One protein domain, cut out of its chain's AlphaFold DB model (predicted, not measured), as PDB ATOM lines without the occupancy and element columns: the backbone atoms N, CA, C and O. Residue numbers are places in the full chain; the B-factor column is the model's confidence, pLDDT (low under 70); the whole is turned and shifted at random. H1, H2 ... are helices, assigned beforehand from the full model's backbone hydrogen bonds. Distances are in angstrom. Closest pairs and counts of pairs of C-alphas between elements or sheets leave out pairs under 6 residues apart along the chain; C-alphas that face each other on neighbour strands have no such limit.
ATOM      1  N   GLU A   2     -24.988  -2.498  75.584       89.25
ATOM      2  CA  GLU A   2     -24.926  -3.220  74.300       89.25
ATOM      3  C   GLU A   2     -23.578  -2.970  73.624       89.25
ATOM      4  O   GLU A   2     -23.045  -1.858  73.678       89.25
ATOM      5  N   VAL A   3     -23.026  -4.003  72.985       91.38
ATOM      6  CA  VAL A   3     -21.791  -3.877  72.209       91.38
ATOM      7  C   VAL A   3     -22.078  -3.027  70.977       91.38
ATOM      8  O   VAL A   3     -22.938  -3.354  70.164       91.38
ATOM      9  N   GLN A   4     -21.338  -1.934  70.834       93.50
ATOM     10  CA  GLN A   4     -21.436  -1.041  69.686       93.50
ATOM     11  C   GLN A   4     -20.098  -0.960  68.970       93.50
ATOM     12  O   GLN A   4     -19.045  -1.032  69.599       93.50
ATOM     13  N   TYR A   5     -20.152  -0.723  67.665       91.06
ATOM     14  CA  TYR A   5     -18.973  -0.521  66.837       91.06
ATOM     15  C   TYR A   5     -19.004   0.858  66.176       91.06
ATOM     16  O   TYR A   5     -20.068   1.459  66.000       91.06
ATOM     17  N   ASP A   6     -17.830   1.387  65.851       89.19
ATOM     18  CA  ASP A   6     -17.699   2.559  64.991       89.19
ATOM     19  C   ASP A   6     -17.687   2.182  63.496       89.19
ATOM     20  O   ASP A   6     -17.735   1.009  63.126       89.19
ATOM     21  N   ALA A   7     -17.587   3.187  62.621       91.88
ATOM     22  CA  ALA A   7     -17.564   2.992  61.169       91.88
ATOM     23  C   ALA A   7     -16.356   2.176  60.659       91.88
ATOM     24  O   ALA A   7     -16.369   1.701  59.529       91.88
ATOM     25  N   GLN A   8     -15.314   2.001  61.476       85.81
ATOM     26  CA  GLN A   8     -14.119   1.208  61.168       85.81
ATOM     27  C   GLN A   8     -14.194  -0.198  61.800       85.81
ATOM     28  O   GLN A   8     -13.226  -0.974  61.766       85.81
ATOM     29  N   GLY A   9     -15.334  -0.542  62.411       85.69
ATOM     30  CA  GLY A   9     -15.556  -1.799  63.113       85.69
ATOM     31  C   GLY A   9     -14.694  -1.947  64.368       85.69
ATOM     32  O   GLY A   9     -14.292  -3.066  64.692       85.69
ATOM     33  N   ARG A  10     -14.297  -0.849  65.022       85.06
ATOM     34  CA  ARG A  10     -13.688  -0.874  66.361       85.06
ATOM     35  C   ARG A  10     -14.805  -0.882  67.391       85.06
ATOM     36  O   ARG A  10     -15.791  -0.164  67.227       85.06
ATOM     37  N   MET A  11     -14.665  -1.710  68.420       88.38
ATOM     38  CA  MET A  11     -15.610  -1.727  69.530       88.38
ATOM     39  C   MET A  11     -15.580  -0.352  70.209       88.38
ATOM     40  O   MET A  11     -14.516   0.243  70.360       88.38
ATOM     41  N   LYS A  12     -16.740   0.192  70.564       91.38
ATOM     42  CA  LYS A  12     -16.821   1.339  71.473       91.38
ATOM     43  C   LYS A  12     -16.615   0.851  72.901       91.38
ATOM     44  O   LYS A  12     -16.819  -0.329  73.169       91.38
ATOM     45  N   TYR A  13     -16.283   1.771  73.804       91.19
ATOM     46  CA  TYR A  13     -16.126   1.454  75.222       91.19
ATOM     47  C   TYR A  13     -17.259   0.557  75.736       91.19
ATOM     48  O   TYR A  13     -18.438   0.908  75.619       91.19
ATOM     49  N   HIS A  14     -16.880  -0.570  76.328       92.50
ATOM     50  CA  HIS A  14     -17.788  -1.498  76.970       92.50
ATOM     51  C   HIS A  14     -17.243  -1.898  78.348       92.50
ATOM     52  O   HIS A  14     -16.134  -2.422  78.430       92.50
ATOM     53  N   PRO A  15     -18.008  -1.718  79.440       91.25
ATOM     54  CA  PRO A  15     -17.505  -1.916  80.802       91.25
ATOM     55  C   PRO A  15     -16.978  -3.336  81.068       91.25
ATOM     56  O   PRO A  15     -16.005  -3.489  81.799       91.25
ATOM     57  N   ASP A  16     -17.566  -4.354  80.433       91.31
ATOM     58  CA  ASP A  16     -17.162  -5.754  80.638       91.31
ATOM     59  C   ASP A  16     -15.927  -6.159  79.816       91.31
ATOM     60  O   ASP A  16     -15.268  -7.144  80.141       91.31
ATOM     61  N   TYR A  17     -15.600  -5.410  78.755       89.25
ATOM     62  CA  TYR A  17     -14.486  -5.728  77.852       89.25
ATOM     63  C   TYR A  17     -13.323  -4.740  77.951       89.25
ATOM     64  O   TYR A  17     -12.212  -5.083  77.559       89.25
ATOM     65  N   ASP A  18     -13.551  -3.562  78.539       90.44
ATOM     66  CA  ASP A  18     -12.552  -2.507  78.693       90.44
ATOM     67  C   ASP A  18     -12.248  -2.172  80.167       90.44
ATOM     68  O   ASP A  18     -12.288  -0.999  80.565       90.44
ATOM     69  N   PRO A  19     -11.912  -3.162  81.018       92.19
ATOM     70  CA  PRO A  19     -11.635  -2.929  82.436       92.19
ATOM     71  C   PRO A  19     -10.435  -1.998  82.672       92.19
ATOM     72  O   PRO A  19     -10.258  -1.471  83.777       92.19
ATOM     73  N   ASN A  20      -9.592  -1.784  81.656       93.44
ATOM     74  CA  ASN A  20      -8.429  -0.902  81.707       93.44
ATOM     75  C   ASN A  20      -8.625   0.413  80.943       93.44
ATOM     76  O   ASN A  20      -7.653   1.130  80.687       93.44
ATOM     77  N   HIS A  21      -9.866   0.775  80.614       89.62
ATOM     78  CA  HIS A  21     -10.164   2.036  79.945       89.62
ATOM     79  C   HIS A  21      -9.580   3.238  80.709       89.62
ATOM     80  O   HIS A  21      -9.722   3.351  81.928       89.62
ATOM     81  N   LYS A  22      -8.891   4.131  79.984       88.19
ATOM     82  CA  LYS A  22      -8.205   5.341  80.496       88.19
ATOM     83  C   LYS A  22      -7.109   5.117  81.550       88.19
ATOM     84  O   LYS A  22      -6.538   6.093  82.031       88.19
ATOM     85  N   LYS A  23      -6.763   3.876  81.902       93.19
ATOM     86  CA  LYS A  23      -5.635   3.607  82.806       93.19
ATOM     87  C   LYS A  23      -4.306   3.751  82.054       93.19
ATOM     88  O   LYS A  23      -4.259   3.393  80.875       93.19
ATOM     89  N   PRO A  24      -3.215   4.204  82.693       95.44
ATOM     90  CA  PRO A  24      -1.883   4.138  82.096       95.44
ATOM     91  C   PRO A  24      -1.517   2.705  81.694       95.44
ATOM     92  O   PRO A  24      -2.018   1.744  82.284       95.44
ATOM     93  N   TYR A  25      -0.646   2.554  80.698       95.38
ATOM     94  CA  TYR A  25      -0.058   1.254  80.390       95.38
ATOM     95  C   TYR A  25       1.029   0.912  81.406       95.38
ATOM     96  O   TYR A  25       1.879   1.737  81.740       95.38
ATOM     97  N   THR A  26       1.033  -0.333  81.852       96.81
ATOM     98  CA  THR A  26       2.154  -0.926  82.574       96.81
ATOM     99  C   THR A  26       3.256  -1.337  81.600       96.81
ATOM    100  O   THR A  26       3.016  -1.602  80.421       96.81
ATOM    101  N   THR A  27       4.484  -1.488  82.098       97.69
ATOM    102  CA  THR A  27       5.619  -1.960  81.288       97.69
ATOM    103  C   THR A  27       5.365  -3.335  80.660       97.69
ATOM    104  O   THR A  27       5.807  -3.588  79.543       97.69
ATOM    105  N   LYS A  28       4.623  -4.223  81.340       96.62
ATOM    106  CA  LYS A  28       4.270  -5.550  80.809       96.62
ATOM    107  C   LYS A  28       3.308  -5.455  79.625       96.62
ATOM    108  O   LYS A  28       3.514  -6.141  78.629       96.62
ATOM    109  N   GLU A  29       2.294  -4.595  79.716       96.12
ATOM    110  CA  GLU A  29       1.369  -4.343  78.604       96.12
ATOM    111  C   GLU A  29       2.105  -3.704  77.417       96.12
ATOM    112  O   GLU A  29       1.916  -4.137  76.286       96.12
ATOM    113  N   LEU A  30       3.005  -2.743  77.662       96.31
ATOM    114  CA  LEU A  30       3.830  -2.149  76.603       96.31
ATOM    115  C   LEU A  30       4.717  -3.192  75.915       96.31
ATOM    116  O   LEU A  30       4.752  -3.254  74.689       96.31
ATOM    117  N   ALA A  31       5.391  -4.052  76.684       97.62
ATOM    118  CA  ALA A  31       6.196  -5.137  76.129       97.62
ATOM    119  C   ALA A  31       5.346  -6.118  75.303       97.62
ATOM    120  O   ALA A  31       5.788  -6.575  74.248       97.62
ATOM    121  N   TYR A  32       4.118  -6.412  75.744       96.06
ATOM    122  CA  TYR A  32       3.167  -7.227  74.989       96.06
ATOM    123  C   TYR A  32       2.798  -6.565  73.657       96.06
ATOM    124  O   TYR A  32       2.881  -7.213  72.616       96.06
ATOM    125  N   ILE A  33       2.465  -5.271  73.666       95.25
ATOM    126  CA  ILE A  33       2.179  -4.512  72.441       95.25
ATOM    127  C   ILE A  33       3.375  -4.596  71.498       95.25
ATOM    128  O   ILE A  33       3.215  -5.064  70.379       95.25
ATOM    129  N   CYS A  34       4.578  -4.241  71.954       95.75
ATOM    130  CA  CYS A  34       5.784  -4.280  71.123       95.75
ATOM    131  C   CYS A  34       6.057  -5.672  70.532       95.75
ATOM    132  O   CYS A  34       6.524  -5.773  69.402       95.75
ATOM    133  N   LYS A  35       5.759  -6.743  71.275       96.31
ATOM    134  CA  LYS A  35       5.970  -8.124  70.827       96.31
ATOM    135  C   LYS A  35       4.971  -8.575  69.760       96.31
ATOM    136  O   LYS A  35       5.343  -9.358  68.890       96.31
ATOM    137  N   TYR A  36       3.715  -8.146  69.854       94.75
ATOM    138  CA  TYR A  36       2.621  -8.661  69.021       94.75
ATOM    139  C   TYR A  36       2.089  -7.657  67.999       94.75
ATOM    140  O   TYR A  36       1.174  -7.990  67.248       94.75
ATOM    141  N   TYR A  37       2.628  -6.437  67.971       94.56
ATOM    142  CA  TYR A  37       2.179  -5.399  67.057       94.56
ATOM    143  C   TYR A  37       2.374  -5.825  65.599       94.56
ATOM    144  O   TYR A  37       3.490  -6.032  65.131       94.56
ATOM    145  N   GLU A  38       1.264  -5.906  64.874       93.44
ATOM    146  CA  GLU A  38       1.220  -6.222  63.452       93.44
ATOM    147  C   GLU A  38       0.015  -5.515  62.826       93.44
ATOM    148  O   GLU A  38      -1.028  -5.327  63.470       93.44
ATOM    149  N   PHE A  39       0.148  -5.119  61.559       85.50
ATOM    150  CA  PHE A  39      -0.943  -4.482  60.830       85.50
ATOM    151  C   PHE A  39      -2.180  -5.395  60.806       85.50
ATOM    152  O   PHE A  39      -2.086  -6.599  60.586       85.50
ATOM    153  N   GLY A  40      -3.354  -4.830  61.090       83.19
ATOM    154  CA  GLY A  40      -4.612  -5.581  61.156       83.19
ATOM    155  C   GLY A  40      -4.863  -6.353  62.462       83.19
ATOM    156  O   GLY A  40      -6.013  -6.692  62.732       83.19
ATOM    157  N   LYS A  41      -3.857  -6.562  63.328       87.31
ATOM    158  CA  LYS A  41      -4.022  -7.288  64.610       87.31
ATOM    159  C   LYS A  41      -4.277  -6.390  65.822       87.31
ATOM    160  O   LYS A  41      -4.581  -6.885  66.905       87.31
ATOM    161  N   VAL A  42      -4.233  -5.070  65.637       88.69
ATOM    162  CA  VAL A  42      -4.358  -4.069  66.713       88.69
ATOM    163  C   VAL A  42      -5.641  -4.237  67.537       88.69
ATOM    164  O   VAL A  42      -5.598  -4.102  68.756       88.69
ATOM    165  N   LYS A  43      -6.767  -4.614  66.911       89.00
ATOM    166  CA  LYS A  43      -8.044  -4.855  67.614       89.00
ATOM    167  C   LYS A  43      -7.950  -6.010  68.618       89.00
ATOM    168  O   LYS A  43      -8.462  -5.903  69.726       89.00
ATOM    169  N   GLY A  44      -7.271  -7.096  68.241       90.38
ATOM    170  CA  GLY A  44      -7.059  -8.246  69.122       90.38
ATOM    171  C   GLY A  44      -6.105  -7.923  70.271       90.38
ATOM    172  O   GLY A  44      -6.326  -8.366  71.393       90.38
ATOM    173  N   ILE A  45      -5.086  -7.097  70.012       93.38
ATOM    174  CA  ILE A  45      -4.176  -6.604  71.053       93.38
ATOM    175  C   ILE A  45      -4.941  -5.734  72.056       93.38
ATOM    176  O   ILE A  45      -4.827  -5.965  73.253       93.38
ATOM    177  N   ALA A  46      -5.750  -4.778  71.587       90.81
ATOM    178  CA  ALA A  46      -6.552  -3.913  72.454       90.81
ATOM    179  C   ALA A  46      -7.500  -4.734  73.348       90.81
ATOM    180  O   ALA A  46      -7.471  -4.587  74.571       90.81
ATOM    181  N   LEU A  47      -8.221  -5.697  72.759       91.25
ATOM    182  CA  LEU A  47      -9.099  -6.608  73.494       91.25
ATOM    183  C   LEU A  47      -8.342  -7.441  74.542       91.25
ATOM    184  O   LEU A  47      -8.797  -7.559  75.675       91.25
ATOM    185  N   ALA A  48      -7.171  -7.986  74.199       92.62
ATOM    186  CA  ALA A  48      -6.358  -8.777  75.127       92.62
ATOM    187  C   ALA A  48      -5.866  -7.963  76.334       92.62
ATOM    188  O   ALA A  48      -5.659  -8.513  77.414       92.62
ATOM    189  N   LEU A  49      -5.690  -6.652  76.163       94.00
ATOM    190  CA  LEU A  49      -5.315  -5.740  77.242       94.00
ATOM    191  C   LEU A  49      -6.533  -5.164  77.980       94.00
ATOM    192  O   LEU A  49      -6.359  -4.387  78.922       94.00
ATOM    193  N   GLY A  50      -7.751  -5.537  77.576       92.44
ATOM    194  CA  GLY A  50      -8.995  -5.010  78.123       92.44
ATOM    195  C   GLY A  50      -9.147  -3.515  77.857       92.44
ATOM    196  O   GLY A  50      -9.335  -2.734  78.799       92.44
ATOM    197  N   ARG A  51      -8.934  -3.106  76.602       88.81
ATOM    198  CA  ARG A  51      -8.885  -1.709  76.162       88.81
ATOM    199  C   ARG A  51      -9.587  -1.522  74.814       88.81
ATOM    200  O   ARG A  51      -9.581  -2.414  73.963       88.81
ATOM    201  N   THR A  52     -10.054  -0.292  74.614       77.56
ATOM    202  CA  THR A  52     -10.594   0.261  73.364       77.56
ATOM    203  C   THR A  52      -9.782   1.444  72.873       77.56
ATOM    204  O   THR A  52      -9.311   2.235  73.727       77.56
TER     205      THR A  52
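This is residues 2 to 52 of the 52 residues of an uncharacterized protein of Bacillus toyonensis (UniProt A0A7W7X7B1). With little regular structure, this is a flat fold: H1 makes one edge, H2 runs back from it in the middle, and the long unnamed stretch, residues 2 to 26, folds back on itself at the opposite edge and then crosses to the start of H1. The printed part has 51 residues with two named helices, H1 then H2, and no named strand; its class is all helix, with 17 residues in named elements. It is compact, with a radius of gyration of the C-alphas of 11.3 A and spans of 31 by 24 by 12 A.

H1, residues 27 to 36, is 14.3 A long and begins at C-alpha 27 (5.619, -1.960, 81.288). H2, residues 42 to 48, is 9.8 A long and ends at C-alpha 48 (-6.358, -8.777, 75.127).

H1 and H2 are close but not clearly touching; their closest C-alphas, of Ile 33 and Ile 45, are 6.8 A apart. They run opposite ways at a steep tilt of 45 degrees. In both helices every O i to N i+4 pair is within hydrogen-bond range.

The two C-alphas farthest apart, of Glu 2 and Lys 35, are 31.5 A apart. The printed part has no cut, and the link from H1 to H2 is tight. No printed residue is under 70 in pLDDT.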